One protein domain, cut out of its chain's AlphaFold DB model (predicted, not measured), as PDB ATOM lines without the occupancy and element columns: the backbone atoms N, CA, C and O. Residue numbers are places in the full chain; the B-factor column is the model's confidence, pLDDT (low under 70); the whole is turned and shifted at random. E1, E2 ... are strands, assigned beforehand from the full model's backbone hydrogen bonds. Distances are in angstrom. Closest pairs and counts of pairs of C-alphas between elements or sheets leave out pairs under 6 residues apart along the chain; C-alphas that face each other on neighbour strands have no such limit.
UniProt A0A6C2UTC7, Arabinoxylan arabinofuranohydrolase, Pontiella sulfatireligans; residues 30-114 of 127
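Overview. This is residues 30 to 114 of the 127 residues of the protein "Arabinoxylan arabinofuranohydrolase" of Pontiella sulfatireligans (UniProt A0A6C2UTC7). Picture one strongly twisted, elongated sheet in which four long strands, E2, E3, E4 and E5, zigzag side by side, while the short strand E1 extends the sheet beside the beginning of E5. Tight turns join E2 to E3 and E4 to E5 at one end of the long strands, and the long loop of residues 63 to 78 and the tail of residues 100 to 114 lie at the other end. The printed part has 85 residues, with no named helix and five named strands, E1 to E5 along the chain; the sheet's order is E1, E5, E4, E3, E2, antiparallel throughout. The class is all strand, though named strands hold 37 of the 85 residues. The whole is only just compact, close to loose, with a radius of gyration of the C-alphas of 14.0 A and spans of 41 by 26 by 18 A.

Along the chain. Start with the longest strand, E5, residues 90 to 99: find C-alpha 90 at (17.721, 25.895, 27.970) and run 25.5 A to C-alpha 99 at (31.139, 30.150, 6.684). E4 is residues 79 to 85, 20.6 A long, and E3 is residues 55 to 62, 21.9 A long. E2, residues 44 to 52, covers 21.4 A and bends by 63 degrees at residue 47. Look for E1, residues 30 to 32, from C-alpha 30 at (22.326, 31.369, 26.339).

Arrangement. E2, E3, E4 and E5 form a meander, each strand the antiparallel neighbour of the one before. Begin at inner strand E4, at 156 degrees to E3, and find N 58 and O 83 within hydrogen-bond range at 2.8 A. E3 and E2, a hairpin, stand at 158 degrees, with N 57 and O 50 at 2.8 A. E5 and E4, also a hairpin, stand at 156 degrees, with N 94 and O 82 at 2.8 A. E5 is staggered: it pairs with E1 over residues 90 to 92 and with E4 over residues 92 to 99. E1 and E5 stand at 132 degrees, with N 31 and O 91 at 2.9 A. The edge strands E1 and E2 are apart, and the strands' lines turn by 98 degrees from edge to edge.

Size, cuts and confidence. Find the two C-alphas farthest apart at Gly 54 and Gly 69, 43.0 A from each other. The printed part has no cut. The links from E1 to E2, 11 residues, and from E3 to E4, 16 residues, are long. Mean pLDDT of the printed part is 78.6; look for values under 70 in residues 64 to 78 and 103 to 114.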
ATOM      1  N   SER A  30      23.312  32.246  25.703       94.56
ATOM      2  CA  SER A  30      22.326  31.369  26.339       94.56
ATOM      3  C   SER A  30      20.932  31.985  26.335       94.56
ATOM      4  O   SER A  30      20.741  33.128  26.756       94.56
ATOM      5  N   PHE A  31      19.936  31.196  25.937       93.62
ATOM      6  CA  PHE A  31      18.532  31.592  25.933       93.62
ATOM      7  C   PHE A  31      17.629  30.440  26.376       93.62
ATOM      8  O   PHE A  31      17.989  29.265  26.342       93.62
ATOM      9  N   LYS A  32      16.421  30.789  26.816       94.75
ATOM     10  CA  LYS A  32      15.390  29.818  27.173       94.75
ATOM     11  C   LYS A  32      14.357  29.756  26.058       94.75
ATOM     12  O   LYS A  32      13.923  30.792  25.562       94.75
ATOM     13  N   MET A  33      13.940  28.553  25.685       92.38
ATOM     14  CA  MET A  33      12.867  28.365  24.719       92.38
ATOM     15  C   MET A  33      11.529  28.813  25.325       92.38
ATOM     16  O   MET A  33      11.099  28.311  26.366       92.38
ATOM     17  N   GLU A  34      10.837  29.717  24.634       92.94
ATOM     18  CA  GLU A  34       9.519  30.248  25.017       92.94
ATOM     19  C   GLU A  34       8.429  29.803  24.023       92.94
ATOM     20  O   GLU A  34       7.562  30.569  23.609       92.94
ATOM     21  N   GLY A  35       8.509  28.543  23.585       90.75
ATOM     22  CA  GLY A  35       7.738  28.020  22.457       90.75
ATOM     23  C   GLY A  35       8.317  28.449  21.108       90.75
ATOM     24  O   GLY A  35       9.371  29.084  21.049       90.75
ATOM     25  N   ASN A  36       7.626  28.111  20.020       87.25
ATOM     26  CA  ASN A  36       8.100  28.401  18.667       87.25
ATOM     27  C   ASN A  36       8.005  29.903  18.322       87.25
ATOM     28  O   ASN A  36       7.043  30.557  18.741       87.25
ATOM     29  N   PRO A  37       8.956  30.447  17.534       89.00
ATOM     30  CA  PRO A  37      10.163  29.786  17.008       89.00
ATOM     31  C   PRO A  37      11.211  29.520  18.105       89.00
ATOM     32  O   PRO A  37      11.235  30.222  19.113       89.00
ATOM     33  N   LEU A  38      12.067  28.508  17.915       87.75
ATOM     34  CA  LEU A  38      13.117  28.159  18.883       87.75
ATOM     35  C   LEU A  38      14.060  29.347  19.128       87.75
ATOM     36  O   LEU A  38      14.262  29.752  20.270       87.75
ATOM     37  N   VAL A  39      14.564  29.933  18.042       87.31
ATOM     38  CA  VAL A  39      15.497  31.060  18.036       87.31
ATOM     39  C   VAL A  39      14.759  32.320  17.578       87.31
ATOM     40  O   VAL A  39      13.944  32.263  16.659       87.31
ATOM     41  N   ARG A  40      14.989  33.454  18.254       88.88
ATOM     42  CA  ARG A  40      14.321  34.745  17.961       88.88
ATOM     43  C   ARG A  40      15.286  35.873  17.608       88.88
ATOM     44  O   ARG A  40      14.840  36.911  17.133       88.88
ATOM     45  N   HIS A  41      16.576  35.695  17.882       85.31
ATOM     46  CA  HIS A  41      17.597  36.719  17.670       85.31
ATOM     47  C   HIS A  41      18.322  36.600  16.326       85.31
ATOM     48  O   HIS A  41      18.995  37.548  15.938       85.31
ATOM     49  N   ILE A  42      18.135  35.491  15.604       83.75
ATOM     50  CA  ILE A  42      18.558  35.323  14.209       83.75
ATOM     51  C   ILE A  42      17.441  34.676  13.385       83.75
ATOM     52  O   ILE A  42      16.572  33.984  13.926       83.75
ATOM     53  N   SER A  43      17.494  34.865  12.068       83.38
ATOM     54  CA  SER A  43      16.666  34.133  11.107       83.38
ATOM     55  C   SER A  43      17.355  32.814  10.753       83.38
ATOM     56  O   SER A  43      18.181  32.768   9.848       83.38
ATOM     57  N   SER A  44      17.062  31.749  11.501       80.69
ATOM     58  CA  SER A  44      17.644  30.415  11.287       80.69
ATOM     59  C   SER A  44      16.781  29.548  10.361       80.69
ATOM     60  O   SER A  44      15.568  29.474  10.581       80.69
ATOM     61  N   THR A  45      17.386  28.818   9.420       80.50
ATOM     62  CA  THR A  45      16.701  27.842   8.550       80.50
ATOM     63  C   THR A  45      17.474  26.520   8.434       80.50
ATOM     64  O   THR A  45      18.590  26.392   8.929       80.50
ATOM     65  N   ASP A  46      16.827  25.511   7.846       81.19
ATOM     66  CA  ASP A  46      17.381  24.187   7.527       81.19
ATOM     67  C   ASP A  46      18.022  23.445   8.721       81.19
ATOM     68  O   ASP A  46      19.207  23.117   8.679       81.19
ATOM     69  N   PRO A  47      17.263  23.168   9.804       84.19
ATOM     70  CA  PRO A  47      17.821  22.543  10.997       84.19
ATOM     71  C   PRO A  47      18.260  21.094  10.741       84.19
ATOM     72  O   PRO A  47      17.434  20.237  10.417       84.19
ATOM     73  N   ASP A  48      19.538  20.809  10.991       84.62
ATOM     74  CA  ASP A  48      20.097  19.459  11.113       84.62
ATOM     75  C   ASP A  48      20.372  19.140  12.588       84.62
ATOM     76  O   ASP A  48      20.958  19.953  13.306       84.62
ATOM     77  N   VAL A  49      19.917  17.980  13.069       87.25
ATOM     78  CA  VAL A  49      19.880  17.658  14.503       87.25
ATOM     79  C   VAL A  49      20.653  16.386  14.798       87.25
ATOM     80  O   VAL A  49      20.301  15.310  14.323       87.25
ATOM     81  N   ASN A  50      21.635  16.503  15.688       88.25
ATOM     82  CA  ASN A  50      22.453  15.397  16.163       88.25
ATOM     83  C   ASN A  50      22.452  15.321  17.693       88.25
ATOM     84  O   ASN A  50      22.206  16.307  18.384       88.25
ATOM     85  N   VAL A  51      22.729  14.135  18.237       90.62
ATOM     86  CA  VAL A  51      22.880  13.928  19.684       90.62
ATOM     87  C   VAL A  51      24.257  13.339  19.950       90.62
ATOM     88  O   VAL A  51      24.556  12.237  19.489       90.62
ATOM     89  N   TRP A  52      25.074  14.052  20.723       87.62
ATOM     90  CA  TRP A  52      26.396  13.595  21.160       87.62
ATOM     91  C   TRP A  52      26.501  13.711  22.673       87.62
ATOM     92  O   TRP A  52      26.092  14.713  23.248       87.62
ATOM     93  N   ASP A  53      27.009  12.664  23.324       88.94
ATOM     94  CA  ASP A  53      27.233  12.618  24.778       88.94
ATOM     95  C   ASP A  53      26.022  13.044  25.637       88.94
ATOM     96  O   ASP A  53      26.160  13.579  26.737       88.94
ATOM     97  N   GLY A  54      24.805  12.779  25.144       91.25
ATOM     98  CA  GLY A  54      23.551  13.127  25.821       91.25
ATOM     99  C   GLY A  54      23.123  14.592  25.676       91.25
ATOM    100  O   GLY A  54      22.164  15.003  26.325       91.25
ATOM    101  N   GLU A  55      23.798  15.368  24.831       93.62
ATOM    102  CA  GLU A  55      23.441  16.739  24.476       93.62
ATOM    103  C   GLU A  55      22.927  16.799  23.035       93.62
ATOM    104  O   GLU A  55      23.496  16.191  22.126       93.62
ATOM    105  N   VAL A  56      21.820  17.512  22.832       93.75
ATOM    106  CA  VAL A  56      21.252  17.761  21.505       93.75
ATOM    107  C   VAL A  56      21.972  18.944  20.890       93.75
ATOM    108  O   VAL A  56      22.122  19.973  21.541       93.75
ATOM    109  N   TRP A  57      22.367  18.794  19.634       93.12
ATOM    110  CA  TRP A  57      22.982  19.820  18.813       93.12
ATOM    111  C   TRP A  57      22.132  20.060  17.574       93.12
ATOM    112  O   TRP A  57      21.731  19.112  16.902       93.12
ATOM    113  N   VAL A  58      21.857  21.326  17.282       91.00
ATOM    114  CA  VAL A  58      21.096  21.765  16.112       91.00
ATOM    115  C   VAL A  58      21.970  22.711  15.307       91.00
ATOM    116  O   VAL A  58      22.484  23.683  15.852       91.00
ATOM    117  N   TYR A  59      22.125  22.440  14.019       87.75
ATOM    118  CA  TYR A  59      22.876  23.272  13.089       87.75
ATOM    119  C   TYR A  59      21.900  23.899  12.110       87.75
ATOM    120  O   TYR A  59      21.144  23.179  11.464       87.75
ATOM    121  N   CYS A  60      21.910  25.223  12.014       84.25
ATOM    122  CA  CYS A  60      21.015  25.962  11.128       84.25
ATOM    123  C   CYS A  60      21.822  26.916  10.263       84.25
ATOM    124  O   CYS A  60      22.735  27.571  10.767       84.25
ATOM    125  N   SER A  61      21.448  27.060   8.998       79.75
ATOM    126  CA  SER A  61      21.918  28.177   8.184       79.75
ATOM    127  C   SER A  61      21.265  29.478   8.667       79.75
ATOM    128  O   SER A  61      20.182  29.467   9.265       79.75
ATOM    129  N   GLN A  62      21.941  30.607   8.455       79.31
ATOM    130  CA  GLN A  62      21.414  31.927   8.794       79.31
ATOM    131  C   GLN A  62      21.013  32.693   7.533       79.31
ATOM    132  O   GLN A  62      21.841  32.950   6.662       79.31
ATOM    133  N   ASP A  63      19.752  33.120   7.475       73.00
ATOM    134  CA  ASP A  63      19.286  34.103   6.501       73.00
ATOM    135  C   ASP A  63      19.745  35.498   6.940       73.00
ATOM    136  O   ASP A  63      19.113  36.145   7.787       73.00
ATOM    137  N   ASN A  64      20.852  35.988   6.376       69.94
ATOM    138  CA  ASN A  64      21.291  37.352   6.639       69.94
ATOM    139  C   ASN A  64      20.412  38.384   5.908       69.94
ATOM    140  O   ASN A  64      19.976  38.159   4.773       69.94
ATOM    141  N   PRO A  65      20.159  39.559   6.519       65.19
ATOM    142  CA  PRO A  65      19.538  40.663   5.807       65.19
ATOM    143  C   PRO A  65      20.430  41.091   4.640       65.19
ATOM    144  O   PRO A  65      21.652  41.182   4.771       65.19
ATOM    145  N   ARG A  66      19.793  41.379   3.502       63.66
ATOM    146  CA  ARG A  66      20.497  41.758   2.274       63.66
ATOM    147  C   ARG A  66      21.443  42.933   2.495       63.66
ATOM    148  O   ARG A  66      21.056  43.955   3.069       63.66
ATOM    149  N   ARG A  67      22.646  42.823   1.943       65.75
ATOM    150  CA  ARG A  67      23.667  43.868   1.917       65.75
ATOM    151  C   ARG A  67      23.695  44.563   0.546       65.75
ATOM    152  O   ARG A  67      23.298  43.992  -0.472       65.75
ATOM    153  N   PRO A  68      24.141  45.832   0.477       58.44
ATOM    154  CA  PRO A  68      24.366  46.498  -0.802       58.44
ATOM    155  C   PRO A  68      25.431  45.750  -1.620       58.44
ATOM    156  O   PRO A  68      26.596  45.733  -1.239       58.44
ATOM    157  N   GLY A  69      25.034  45.159  -2.749       64.50
ATOM    158  CA  GLY A  69      25.917  44.355  -3.606       64.50
ATOM    159  C   GLY A  69      25.442  42.918  -3.817       64.50
ATOM    160  O   GLY A  69      25.915  42.267  -4.748       64.50
ATOM    161  N   ASP A  70      24.471  42.464  -3.024       62.50
ATOM    162  CA  ASP A  70      23.857  41.146  -3.169       62.50
ATOM    163  C   ASP A  70      23.161  41.027  -4.536       62.50
ATOM    164  O   ASP A  70      22.453  41.935  -4.990       62.50
ATOM    165  N   LYS A  71      23.373  39.896  -5.212       57.41
ATOM    166  CA  LYS A  71      22.814  39.587  -6.539       57.41
ATOM    167  C   LYS A  71      21.326  39.208  -6.463       57.41
ATOM    168  O   LYS A  71      20.649  39.200  -7.493       57.41
ATOM    169  N   GLY A  72      20.810  38.985  -5.254       54.31
ATOM    170  CA  GLY A  72      19.438  38.631  -4.927       54.31
ATOM    171  C   GLY A  72      19.201  37.118  -4.907       54.31
ATOM    172  O   GLY A  72      19.695  36.387  -5.759       54.31
ATOM    173  N   GLY A  73      18.359  36.667  -3.971       60.19
ATOM    174  CA  GLY A  73      17.982  35.261  -3.806       60.19
ATOM    175  C   GLY A  73      18.369  34.747  -2.419       60.19
ATOM    176  O   GLY A  73      18.035  35.398  -1.432       60.19
ATOM    177  N   TYR A  74      19.040  33.593  -2.394       55.47
ATOM    178  CA  TYR A  74      19.595  32.894  -1.221       55.47
ATOM    179  C   TYR A  74      21.081  33.236  -0.978       55.47
ATOM    180  O   TYR A  74      21.799  32.539  -0.269       55.47
ATOM    181  N   ASP A  75      21.575  34.292  -1.618       54.69
ATOM    182  CA  ASP A  75      22.981  34.698  -1.664       54.69
ATOM    183  C   ASP A  75      23.506  35.315  -0.361       54.69
ATOM    184  O   ASP A  75      24.710  35.493  -0.212       54.69
ATOM    185  N   ALA A  76      22.617  35.572   0.599       59.38
ATOM    186  CA  ALA A  76      22.957  35.993   1.956       59.38
ATOM    187  C   ALA A  76      22.976  34.821   2.967       59.38
ATOM    188  O   ALA A  76      23.086  35.050   4.168       59.38
ATOM    189  N   MET A  77      22.845  33.572   2.500       64.94
ATOM    190  CA  MET A  77      22.942  32.363   3.328       64.94
ATOM    191  C   MET A  77      24.371  31.818   3.288       64.94
ATOM    192  O   MET A  77      24.667  30.851   2.578       64.94
ATOM    193  N   ASP A  78      25.290  32.487   3.976       67.25
ATOM    194  CA  ASP A  78      26.729  32.242   3.858       67.25
ATOM    195  C   ASP A  78      27.393  31.651   5.107       67.25
ATOM    196  O   ASP A  78      28.579  31.325   5.025       67.25
ATOM    197  N   GLY A  79      26.633  31.409   6.184       73.25
ATOM    198  CA  GLY A  79      27.113  30.779   7.416       73.25
ATOM    199  C   GLY A  79      26.083  29.889   8.124       73.25
ATOM    200  O   GLY A  79      24.873  30.002   7.901       73.25
ATOM    201  N   TYR A  80      26.580  28.990   8.979       81.38
ATOM    202  CA  TYR A  80      25.774  28.146   9.870       81.38
ATOM    203  C   TYR A  80      26.054  28.462  11.336       81.38
ATOM    204  O   TYR A  80      27.210  28.581  11.742       81.38
ATOM    205  N   HIS A  81      24.994  28.495  12.136       88.94
ATOM    206  CA  HIS A  81      25.043  28.545  13.591       88.94
ATOM    207  C   HIS A  81      24.877  27.155  14.200       88.94
ATOM    208  O   HIS A  81      24.139  26.322  13.668       88.94
ATOM    209  N   ALA A  82      25.528  26.927  15.340       91.00
ATOM    210  CA  ALA A  82      25.331  25.729  16.148       91.00
ATOM    211  C   ALA A  82      24.635  26.067  17.467       91.00
ATOM    212  O   ALA A  82      25.061  26.954  18.203       91.00
ATOM    213  N   PHE A  83      23.605  25.302  17.799       92.62
ATOM    214  CA  PHE A  83      22.860  25.396  19.047       92.62
ATOM    215  C   PHE A  83      23.001  24.098  19.825       92.62
ATOM    216  O   PHE A  83      22.923  23.030  19.224       92.62
ATOM    217  N   SER A  84      23.136  24.161  21.149       94.56
ATOM    218  CA  SER A  84      23.125  22.964  21.993       94.56
ATOM    219  C   SER A  84      22.158  23.067  23.169       94.56
ATOM    220  O   SER A  84      21.855  24.158  23.656       94.56
ATOM    221  N   SER A  85      21.632  21.924  23.611       95.88
ATOM    222  CA  SER A  85      20.790  21.820  24.803       95.88
ATOM    223  C   SER A  85      20.817  20.419  25.407       95.88
ATOM    224  O   SER A  85      20.751  19.410  24.702       95.88
ATOM    225  N   LYS A  86      20.841  20.352  26.741       95.81
ATOM    226  CA  LYS A  86      20.758  19.096  27.508       95.81
ATOM    227  C   LYS A  86      19.339  18.731  27.937       95.81
ATOM    228  O   LYS A  86      19.096  17.596  28.332       95.81
ATOM    229  N   ASP A  87      18.415  19.688  27.906       94.81
ATOM    230  CA  ASP A  87      17.058  19.535  28.445       94.81
ATOM    231  C   ASP A  87      15.953  20.005  27.486       94.81
ATOM    232  O   ASP A  87      14.775  19.948  27.841       94.81
ATOM    233  N   LEU A  88      16.321  20.451  26.277       93.31
ATOM    234  CA  LEU A  88      15.446  21.018  25.242       93.31
ATOM    235  C   LEU A  88      14.699  22.296  25.664       93.31
ATOM    236  O   LEU A  88      13.841  22.786  24.929       93.31
ATOM    237  N   ILE A  89      15.030  22.868  26.824       94.75
ATOM    238  CA  ILE A  89      14.403  24.071  27.385       94.75
ATOM    239  C   ILE A  89      15.411  25.217  27.412       94.75
ATOM    240  O   ILE A  89      15.081  26.335  27.016       94.75
ATOM    241  N   ASN A  90      16.624  24.947  27.881       95.31
ATOM    242  CA  ASN A  90      17.721  25.895  27.970       95.31
ATOM    243  C   ASN A  90      18.703  25.600  26.839       95.31
ATOM    244  O   ASN A  90      19.213  24.485  26.728       95.31
ATOM    245  N   TRP A  91      18.941  26.599  26.004       95.56
ATOM    246  CA  TRP A  91      19.722  26.482  24.784       95.56
ATOM    247  C   TRP A  91      20.921  27.420  24.827       95.56
ATOM    248  O   TRP A  91      20.855  28.513  25.395       95.56
ATOM    249  N   THR A  92      22.004  26.994  24.191       95.38
ATOM    250  CA  THR A  92      23.204  27.796  23.972       95.38
ATOM    251  C   THR A  92      23.441  27.913  22.477       95.38
ATOM    252  O   THR A  92      23.586  26.903  21.801       95.38
ATOM    253  N   ASP A  93      23.460  29.138  21.968       93.62
ATOM    254  CA  ASP A  93      23.943  29.479  20.634       93.62
ATOM    255  C   ASP A  93      25.461  29.664  20.700       93.62
ATOM    256  O   ASP A  93      25.962  30.517  21.435       93.62
ATOM    257  N   HIS A  94      26.199  28.843  19.963       91.81
ATOM    258  CA  HIS A  94      27.661  28.874  19.903       91.81
ATOM    259  C   HIS A  94      28.186  29.869  18.858       91.81
ATOM    260  O   HIS A  94      29.398  30.026  18.733       91.81
ATOM    261  N   GLY A  95      27.291  30.568  18.153       88.50
ATOM    262  CA  GLY A  95      27.615  31.488  17.071       88.50
ATOM    263  C   GLY A  95      27.813  30.782  15.731       88.50
ATOM    264  O   GLY A  95      27.523  29.590  15.579       88.50
ATOM    265  N   GLU A  96      28.318  31.535  14.757       86.56
ATOM    266  CA  GLU A  96      28.687  31.024  13.437       86.56
ATOM    267  C   GLU A  96      29.870  30.051  13.564       86.56
ATOM    268  O   GLU A  96      30.965  30.434  13.977       86.56
ATOM    269  N   VAL A  97      29.645  28.783  13.221       85.25
ATOM    270  CA  VAL A  97      30.651  27.709  13.323       85.25
ATOM    271  C   VAL A  97      31.332  27.392  11.996       85.25
ATOM    272  O   VAL A  97      32.402  26.787  11.984       85.25
ATOM    273  N   ILE A  98      30.715  27.774  10.878       77.25
ATOM    274  CA  ILE A  98      31.283  27.630   9.539       77.25
ATOM    275  C   ILE A  98      30.694  28.687   8.613       77.25
ATOM    276  O   ILE A  98      29.493  28.959   8.661       77.25
ATOM    277  N   HIS A  99      31.536  29.234   7.742       76.50
ATOM    278  CA  HIS A  99      31.139  30.150   6.684       76.50
ATOM    279  C   HIS A  99      31.694  29.687   5.332       76.50
ATOM    280  O   HIS A  99      32.763  29.081   5.258       76.50
ATOM    281  N   SER A 100      31.003  30.003   4.235       70.69
ATOM    282  CA  SER A 100      31.442  29.684   2.860       70.69
ATOM    283  C   SER A 100      32.895  30.099   2.588       70.69
ATOM    284  O   SER A 100      33.686  29.287   2.120       70.69
ATOM    285  N   ARG A 101      33.265  31.333   2.952       71.19
ATOM    286  CA  ARG A 101      34.641  31.871   2.903       71.19
ATOM    287  C   ARG A 101      35.725  31.026   3.593       71.19
ATOM    288  O   ARG A 101      36.893  31.164   3.240       71.19
ATOM    289  N   ASP A 102      35.368  30.188   4.567       72.19
ATOM    290  CA  ASP A 102      36.333  29.365   5.310       72.19
ATOM    291  C   ASP A 102      36.649  28.049   4.578       72.19
ATOM    292  O   ASP A 102      37.592  27.335   4.924       72.19
ATOM    293  N   LEU A 103      35.878  27.727   3.537       69.81
ATOM    294  CA  LEU A 103      36.044  26.527   2.736       69.81
ATOM    295  C   LEU A 103      36.850  26.842   1.478       69.81
ATOM    296  O   LEU A 103      36.504  27.718   0.694       69.81
ATOM    297  N   SER A 104      37.904  26.061   1.234       68.88
ATOM    298  CA  SER A 104      38.753  26.209   0.036       68.88
ATOM    299  C   SER A 104      37.998  26.055  -1.293       68.88
ATOM    300  O   SER A 104      38.464  26.522  -2.331       68.88
ATOM    301  N   TRP A 105      36.838  25.400  -1.256       66.50
ATOM    302  CA  TRP A 105      35.916  25.216  -2.374       66.50
ATOM    303  C   TRP A 105      34.644  26.071  -2.255       66.50
ATOM    304  O   TRP A 105      33.767  25.974  -3.112       66.50
ATOM    305  N   GLY A 106      34.519  26.868  -1.194       56.97
ATOM    306  CA  GLY A 106      33.367  27.722  -0.953       56.97
ATOM    307  C   GLY A 106      33.322  28.900  -1.921       56.97
ATOM    308  O   GLY A 106      34.344  29.473  -2.293       56.97
ATOM    309  N   GLU A 107      32.112  29.263  -2.334       63.81
ATOM    310  CA  GLU A 107      31.841  30.465  -3.117       63.81
ATOM    311  C   GLU A 107      30.895  31.356  -2.295       63.81
ATOM    312  O   GLU A 107      29.972  30.846  -1.647       63.81
ATOM    313  N   ASP A 108      31.127  32.671  -2.304       60.16
ATOM    314  CA  ASP A 108      30.340  33.645  -1.535       60.16
ATOM    315  C   ASP A 108      28.843  33.528  -1.860       60.16
ATOM    316  O   ASP A 108      28.435  33.682  -3.015       60.16
ATOM    317  N   GLY A 109      28.023  33.254  -0.843       54.41
ATOM    318  CA  GLY A 109      26.569  33.139  -0.987       54.41
ATOM    319  C   GLY A 109      26.064  31.797  -1.531       54.41
ATOM    320  O   GLY A 109      24.945  31.734  -2.040       54.41
ATOM    321  N   TRP A 110      26.856  30.718  -1.455       57.97
ATOM    322  CA  TRP A 110      26.486  29.405  -2.014       57.97
ATOM    323  C   TRP A 110      26.297  28.266  -0.999       57.97
ATOM    324  O   TRP A 110      26.182  27.112  -1.422       57.97
ATOM    325  N   MET A 111      26.193  28.526   0.315       55.91
ATOM    326  CA  MET A 111      25.960  27.428   1.275       55.91
ATOM    327  C   MET A 111      24.562  26.784   1.163       55.91
ATOM    328  O   MET A 111      24.372  25.672   1.645       55.91
ATOM    329  N   TRP A 112      23.609  27.417   0.466       53.81
ATOM    330  CA  TRP A 112      22.262  26.886   0.191       53.81
ATOM    331  C   TRP A 112      22.206  25.841  -0.942       53.81
ATOM    332  O   TRP A 112      21.215  25.126  -1.086       53.81
ATOM    333  N   LYS A 113      23.232  25.758  -1.807       39.84
ATOM    334  CA  LYS A 113      23.156  24.983  -3.066       39.84
ATOM    335  C   LYS A 113      23.205  23.471  -2.872       39.84
ATOM    336  O   LYS A 113      22.851  22.713  -3.778       39.84
ATOM    337  N   TRP A 114      23.607  23.016  -1.701       38.97
ATOM    338  CA  TRP A 114      23.622  21.607  -1.384       38.97
ATOM    339  C   TRP A 114      22.839  21.448  -0.097       38.97
ATOM    340  O   TRP A 114      23.314  21.873   0.948       38.97
TER     341      TRP A 114